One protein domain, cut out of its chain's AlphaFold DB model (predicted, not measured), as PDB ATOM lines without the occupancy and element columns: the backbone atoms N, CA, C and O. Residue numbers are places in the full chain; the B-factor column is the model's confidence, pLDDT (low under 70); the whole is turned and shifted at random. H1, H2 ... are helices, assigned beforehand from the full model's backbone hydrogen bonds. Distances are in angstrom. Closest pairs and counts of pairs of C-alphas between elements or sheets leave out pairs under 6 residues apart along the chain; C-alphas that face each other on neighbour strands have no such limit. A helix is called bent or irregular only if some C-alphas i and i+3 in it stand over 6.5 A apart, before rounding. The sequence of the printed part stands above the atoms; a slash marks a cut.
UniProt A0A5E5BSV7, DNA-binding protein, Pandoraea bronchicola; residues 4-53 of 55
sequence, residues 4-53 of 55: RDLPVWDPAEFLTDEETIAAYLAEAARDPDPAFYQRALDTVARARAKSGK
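AT A GLANCE: This is residues 4 to 53 of the 55 residues of the protein "DNA-binding protein" of Pandoraea bronchicola (UniProt A0A5E5BSV7). A helical hairpin, H1 and the longer H2 side by side and running opposite ways, makes the body, and a lead-in of residues 4 to 17 comes before it, its first part, residues 4 to 9, sticking out as a free arm. The printed part has 50 residues with two named helices, H1 then H2, and no named strand; the class is all helix. It is only just compact, close to loose, with a radius of gyration of the C-alphas of 11.7 A, and its outline is flat, spanning 31 by 30 by 15 A.

IN THESE COORDINATES: Begin at C-alpha 4, at (198.211, 180.363, 194.992); from there residues 4 to 17 run with no named element. Find C-alpha 18 at (166.911, 186.785, 189.199), where H1 begins; it holds residues 18 to 28 and measures 15.1 A from first to last C-alpha. After a tight link of five residues, look for C-alpha 34 at (176.755, 172.954, 175.238), where H2 begins; it holds residues 34 to 51, measures 26.6 A and ends at C-alpha 51, at (170.436, 182.301, 199.288).

HOW THE PARTS SIT: Look at Ala 28 and Tyr 37, whose C-alphas, 5.1 A apart, are the closest of H1 and H2. The two helices touch, H2 with its residues 36 to 44 alone. They form a helical hairpin, running opposite ways at a shallow tilt of 18 degrees, with their centres 10.5 A apart. Check the backbone O i to N i+4 pairs in H1 and H2: every one is within hydrogen-bond range. Neither helix is bent.

THE WHOLE: The two C-alphas farthest apart are those of Pro 32 and Lys 53, at 33.9 A. Residues 4 to 9 and 30 to 35 stand free, of which 34 to 35 belong to H2; the body without them spans 28 by 18 by 13 A. The printed part has no cut. In the B-factor column, the mean pLDDT of the printed part is 93.3, and residues 52 to 53 are under 70 in this model.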
ATOM      1  N   ARG A   4     198.866 181.473 194.277       88.19
ATOM      2  CA  ARG A   4     198.211 180.363 194.992       88.19
ATOM      3  C   ARG A   4     197.511 180.782 196.288       88.19
ATOM      4  O   ARG A   4     196.719 180.005 196.801       88.19
ATOM      5  N   ASP A   5     197.817 181.971 196.802       91.25
ATOM      6  CA  ASP A   5     197.225 182.503 198.032       91.25
ATOM      7  C   ASP A   5     195.949 183.322 197.735       91.25
ATOM      8  O   ASP A   5     195.335 183.860 198.653       91.25
ATOM      9  N   LEU A   6     195.566 183.463 196.457       89.56
ATOM     10  CA  LEU A   6     194.352 184.164 196.045       89.56
ATOM     11  C   LEU A   6     193.114 183.272 196.211       89.56
ATOM     12  O   LEU A   6     193.182 182.080 195.895       89.56
ATOM     13  N   PRO A   7     191.973 183.834 196.648       86.56
ATOM     14  CA  PRO A   7     190.717 183.101 196.660       86.56
ATOM     15  C   PRO A   7     190.338 182.668 195.240       86.56
ATOM     16  O   PRO A   7     190.523 183.412 194.272       86.56
ATOM     17  N   VAL A   8     189.804 181.453 195.124       89.12
ATOM     18  CA  VAL A   8     189.237 180.961 193.867       89.12
ATOM     19  C   VAL A   8     187.923 181.687 193.625       89.12
ATOM     20  O   VAL A   8     187.063 181.719 194.500       89.12
ATOM     21  N   TRP A   9     187.778 182.263 192.437       90.31
ATOM     22  CA  TRP A   9     186.546 182.930 192.044       90.31
ATOM     23  C   TRP A   9     185.430 181.902 191.793       90.31
ATOM     24  O   TRP A   9     185.623 180.966 191.014       90.31
ATOM     25  N   ASP A  10     184.273 182.083 192.439       91.81
ATOM     26  CA  ASP A  10     183.067 181.265 192.254       91.81
ATOM     27  C   ASP A  10     181.888 182.157 191.817       91.81
ATOM     28  O   ASP A  10     181.430 182.992 192.599       91.81
ATOM     29  N   PRO A  11     181.347 181.990 190.594       93.25
ATOM     30  CA  PRO A  11     180.239 182.810 190.103       93.25
ATOM     31  C   PRO A  11     178.993 182.713 190.987       93.25
ATOM     32  O   PRO A  11     178.247 183.682 191.098       93.25
ATOM     33  N   ALA A  12     178.783 181.578 191.665       95.31
ATOM     34  CA  ALA A  12     177.632 181.382 192.541       95.31
ATOM     35  C   ALA A  12     177.578 182.368 193.726       95.31
ATOM     36  O   ALA A  12     176.527 182.493 194.345       95.31
ATOM     37  N   GLU A  13     178.677 183.058 194.054       93.69
ATOM     38  CA  GLU A  13     178.708 184.104 195.089       93.69
ATOM     39  C   GLU A  13     178.039 185.414 194.652       93.69
ATOM     40  O   GLU A  13     177.655 186.210 195.504       93.69
ATOM     41  N   PHE A  14     177.868 185.623 193.346       93.81
ATOM     42  CA  PHE A  14     177.348 186.870 192.774       93.81
ATOM     43  C   PHE A  14     175.965 186.707 192.130       93.81
ATOM     44  O   PHE A  14     175.339 187.690 191.754       93.81
ATOM     45  N   LEU A  15     175.460 185.475 192.015       96.06
ATOM     46  CA  LEU A  15     174.136 185.165 191.465       96.06
ATOM     47  C   LEU A  15     173.051 185.314 192.544       96.06
ATOM     48  O   LEU A  15     172.424 184.338 192.957       96.06
ATOM     49  N   THR A  16     172.885 186.537 193.048       94.12
ATOM     50  CA  THR A  16     172.050 186.844 194.223       94.12
ATOM     51  C   THR A  16     170.600 187.186 193.901       94.12
ATOM     52  O   THR A  16     169.753 187.155 194.790       94.12
ATOM     53  N   ASP A  17     170.310 187.507 192.647       94.88
ATOM     54  CA  ASP A  17     168.999 187.945 192.181       94.88
ATOM     55  C   ASP A  17     168.688 187.371 190.791       94.88
ATOM     56  O   ASP A  17     169.565 186.892 190.064       94.88
ATOM     57  N   GLU A  18     167.406 187.393 190.435       95.00
ATOM     58  CA  GLU A  18     166.911 186.785 189.199       95.00
ATOM     59  C   GLU A  18     167.378 187.521 187.933       95.00
ATOM     60  O   GLU A  18     167.550 186.879 186.897       95.00
ATOM     61  N   GLU A  19     167.639 188.833 187.996       96.50
ATOM     62  CA  GLU A  19     168.161 189.597 186.855       96.50
ATOM     63  C   GLU A  19     169.586 189.145 186.520       96.50
ATOM     64  O   GLU A  19     169.886 188.798 185.373       96.50
ATOM     65  N   THR A  20     170.444 189.042 187.535       96.69
ATOM     66  CA  THR A  20     171.822 188.573 187.384       96.69
ATOM     67  C   THR A  20     171.873 187.108 186.935       96.69
ATOM     68  O   THR A  20     172.669 186.750 186.061       96.69
ATOM     69  N   ILE A  21     170.988 186.253 187.461       97.06
ATOM     70  CA  ILE A  21     170.846 184.855 187.018       97.06
ATOM     71  C   ILE A  21     170.439 184.780 185.542       97.06
ATOM     72  O   ILE A  21     171.034 184.012 184.781       97.06
ATOM     73  N   ALA A  22     169.455 185.576 185.119       97.38
ATOM     74  CA  ALA A  22     168.993 185.593 183.736       97.38
ATOM     75  C   ALA A  22     170.101 186.052 182.778       97.38
ATOM     76  O   ALA A  22     170.321 185.408 181.750       97.38
ATOM     77  N   ALA A  23     170.837 187.109 183.130       97.62
ATOM     78  CA  ALA A  23     171.966 187.596 182.342       97.62
ATOM     79  C   ALA A  23     173.076 186.538 182.211       97.62
ATOM     80  O   ALA A  23     173.572 186.291 181.111       97.62
ATOM     81  N   TYR A  24     173.419 185.863 183.311       97.12
ATOM     82  CA  TYR A  24     174.433 184.808 183.325       97.12
ATOM     83  C   TYR A  24     174.055 183.616 182.435       97.12
ATOM     84  O   TYR A  24     174.868 183.155 181.633       97.12
ATOM     85  N   LEU A  25     172.807 183.141 182.521       97.62
ATOM     86  CA  LEU A  25     172.323 182.042 181.681       97.62
ATOM     87  C   LEU A  25     172.205 182.443 180.207       97.62
ATOM     88  O   LEU A  25     172.506 181.630 179.335       97.62
ATOM     89  N   ALA A  26     171.788 183.678 179.915       97.75
ATOM     90  CA  ALA A  26     171.708 184.175 178.546       97.75
ATOM     91  C   ALA A  26     173.085 184.207 177.871       97.75
ATOM     92  O   ALA A  26     173.194 183.852 176.699       97.75
ATOM     93  N   GLU A  27     174.129 184.591 178.606       97.00
ATOM     94  CA  GLU A  27     175.495 184.553 178.089       97.00
ATOM     95  C   GLU A  27     175.998 183.115 177.942       97.00
ATOM     96  O   GLU A  27     176.527 182.751 176.895       97.00
ATOM     97  N   ALA A  28     175.740 182.252 178.929       97.06
ATOM     98  CA  ALA A  28     176.121 180.845 178.847       97.06
ATOM     99  C   ALA A  28     175.461 180.096 177.679       97.06
ATOM    100  O   ALA A  28     176.058 179.176 177.129       97.06
ATOM    101  N   ALA A  29     174.251 180.492 177.279       96.81
ATOM    102  CA  ALA A  29     173.551 179.913 176.134       96.81
ATOM    103  C   ALA A  29     174.175 180.285 174.775       96.81
ATOM    104  O   ALA A  29     173.842 179.668 173.765       96.81
ATOM    105  N   ARG A  30     175.048 181.301 174.729       97.25
ATOM    106  CA  ARG A  30     175.767 181.724 173.515       97.25
ATOM    107  C   ARG A  30     177.100 181.002 173.335       97.25
ATOM    108  O   ARG A  30     177.707 181.133 172.272       97.25
ATOM    109  N   ASP A  31     177.560 180.275 174.351       97.00
ATOM    110  CA  ASP A  31     178.818 179.539 174.290       97.00
ATOM    111  C   ASP A  31     178.712 178.372 173.284       97.00
ATOM    112  O   ASP A  31     177.702 177.662 173.264       97.00
ATOM    113  N   PRO A  32     179.723 178.161 172.421       95.88
ATOM    114  CA  PRO A  32     179.725 177.055 171.468       95.88
ATOM    115  C   PRO A  32     179.814 175.666 172.121       95.88
ATOM    116  O   PRO A  32     179.521 174.684 171.441       95.88
ATOM    117  N   ASP A  33     180.227 175.557 173.390       96.69
ATOM    118  CA  ASP A  33     180.221 174.319 174.173       96.69
ATOM    119  C   ASP A  33     178.885 174.151 174.926       96.69
ATOM    120  O   ASP A  33     178.660 174.805 175.949       96.69
ATOM    121  N   PRO A  34     178.009 173.206 174.528       90.94
ATOM    122  CA  PRO A  34     176.755 172.954 175.238       90.94
ATOM    123  C   PRO A  34     176.961 172.529 176.698       90.94
ATOM    124  O   PRO A  34     176.083 172.742 177.539       90.94
ATOM    125  N   ALA A  35     178.121 171.949 177.037       96.56
ATOM    126  CA  ALA A  35     178.437 171.601 178.416       96.56
ATOM    127  C   ALA A  35     178.664 172.845 179.290       96.56
ATOM    128  O   ALA A  35     178.501 172.767 180.510       96.56
ATOM    129  N   PHE A  36     178.998 174.002 178.702       95.81
ATOM    130  CA  PHE A  36     179.090 175.260 179.435       95.81
ATOM    131  C   PHE A  36     177.731 175.687 179.987       95.81
ATOM    132  O   PHE A  36     177.632 176.018 181.169       95.81
ATOM    133  N   TYR A  37     176.672 175.583 179.181       96.81
ATOM    134  CA  TYR A  37     175.321 175.910 179.631       96.81
ATOM    135  C   TYR A  37     174.866 175.008 180.787       96.81
ATOM    136  O   TYR A  37     174.330 175.496 181.781       96.81
ATOM    137  N   GLN A  38     175.171 173.706 180.728       97.44
ATOM    138  CA  GLN A  38     174.876 172.794 181.837       97.44
ATOM    139  C   GLN A  38     175.628 173.179 183.125       97.44
ATOM    140  O   GLN A  38     175.023 173.237 184.194       97.44
ATOM    141  N   ARG A  39     176.922 173.522 183.034       97.25
ATOM    142  CA  ARG A  39     177.704 174.018 184.187       97.25
ATOM    143  C   ARG A  39     177.131 175.317 184.765       97.25
ATOM    144  O   ARG A  39     177.173 175.529 185.981       97.25
ATOM    145  N   ALA A  40     176.606 176.194 183.910       97.44
ATOM    146  CA  ALA A  40     175.959 177.427 184.339       97.44
ATOM    147  C   ALA A  40     174.668 177.140 185.125       97.44
ATOM    148  O   ALA A  40     174.463 177.729 186.189       97.44
ATOM    149  N   LEU A  41     173.849 176.180 184.679       97.69
ATOM    150  CA  LEU A  41     172.664 175.724 185.415       97.69
ATOM    151  C   LEU A  41     173.024 175.163 186.798       97.69
ATOM    152  O   LEU A  41     172.408 175.548 187.795       97.69
ATOM    153  N   ASP A  42     174.062 174.327 186.888       97.44
ATOM    154  CA  ASP A  42     174.538 173.784 188.167       97.44
ATOM    155  C   ASP A  42     175.026 174.902 189.107       97.44
ATOM    156  O   ASP A  42     174.804 174.874 190.321       97.44
ATOM    157  N   THR A  43     175.665 175.935 188.553       97.44
ATOM    158  CA  THR A  43     176.106 177.119 189.304       97.44
ATOM    159  C   THR A  43     174.922 177.910 189.856       97.44
ATOM    160  O   THR A  43     174.927 178.244 191.041       97.44
ATOM    161  N   VAL A  44     173.882 178.147 189.051       97.19
ATOM    162  CA  VAL A  44     172.646 178.815 189.495       97.19
ATOM    163  C   VAL A  44     171.943 178.005 190.588       97.19
ATOM    164  O   VAL A  44     171.507 178.576 191.588       97.19
ATOM    165  N   ALA A  45     171.874 176.678 190.455       96.50
ATOM    166  CA  ALA A  45     171.294 175.813 191.483       96.50
ATOM    167  C   ALA A  45     172.032 175.950 192.827       96.50
ATOM    168  O   ALA A  45     171.398 176.087 193.876       96.50
ATOM    169  N   ARG A  46     173.372 175.986 192.802       95.75
ATOM    170  CA  ARG A  46     174.189 176.232 194.003       95.75
ATOM    171  C   ARG A  46     173.957 177.626 194.586       95.75
ATOM    172  O   ARG A  46     173.855 177.745 195.805       95.75
ATOM    173  N   ALA A  47     173.856 178.658 193.751       95.31
ATOM    174  CA  ALA A  47     173.598 180.024 194.203       95.31
ATOM    175  C   ALA A  47     172.245 180.145 194.923       95.31
ATOM    176  O   ALA A  47     172.177 180.659 196.038       95.31
ATOM    177  N   ARG A  48     171.187 179.558 194.350       93.19
ATOM    178  CA  ARG A  48     169.854 179.511 194.974       93.19
ATOM    179  C   ARG A  48     169.845 178.733 196.292       93.19
ATOM    180  O   ARG A  48     169.205 179.142 197.254       93.19
ATOM    181  N   ALA A  49     170.593 177.632 196.370       91.62
ATOM    182  CA  ALA A  49     170.741 176.885 197.619       91.62
ATOM    183  C   ALA A  49     171.490 177.682 198.707       91.62
ATOM    184  O   ALA A  49     171.245 177.472 199.895       91.62
ATOM    185  N   LYS A  50     172.404 178.585 198.319       86.12
ATOM    186  CA  LYS A  50     173.095 179.496 199.244       86.12
ATOM    187  C   LYS A  50     172.165 180.606 199.747       86.12
ATOM    188  O   LYS A  50     172.164 180.860 200.945       86.12
ATOM    189  N   SER A  51     171.363 181.230 198.881       77.62
ATOM    190  CA  SER A  51     170.436 182.301 199.288       77.62
ATOM    191  C   SER A  51     169.287 181.794 200.169       77.62
ATOM    192  O   SER A  51     168.887 182.472 201.114       77.62
ATOM    193  N   GLY A  52     168.815 180.568 199.928       68.19
ATOM    194  CA  GLY A  52     167.787 179.912 200.741       68.19
ATOM    195  C   GLY A  52     168.230 179.465 202.142       68.19
ATOM    196  O   GLY A  52     167.385 179.039 202.917       68.19
ATOM    197  N   LYS A  53     169.519 179.552 202.505       59.19
ATOM    198  CA  LYS A  53     170.040 179.186 203.843       59.19
ATOM    199  C   LYS A  53     169.968 180.326 204.874       59.19
ATOM    200  O   LYS A  53     170.756 180.354 205.815       59.19
TER     201      LYS A  53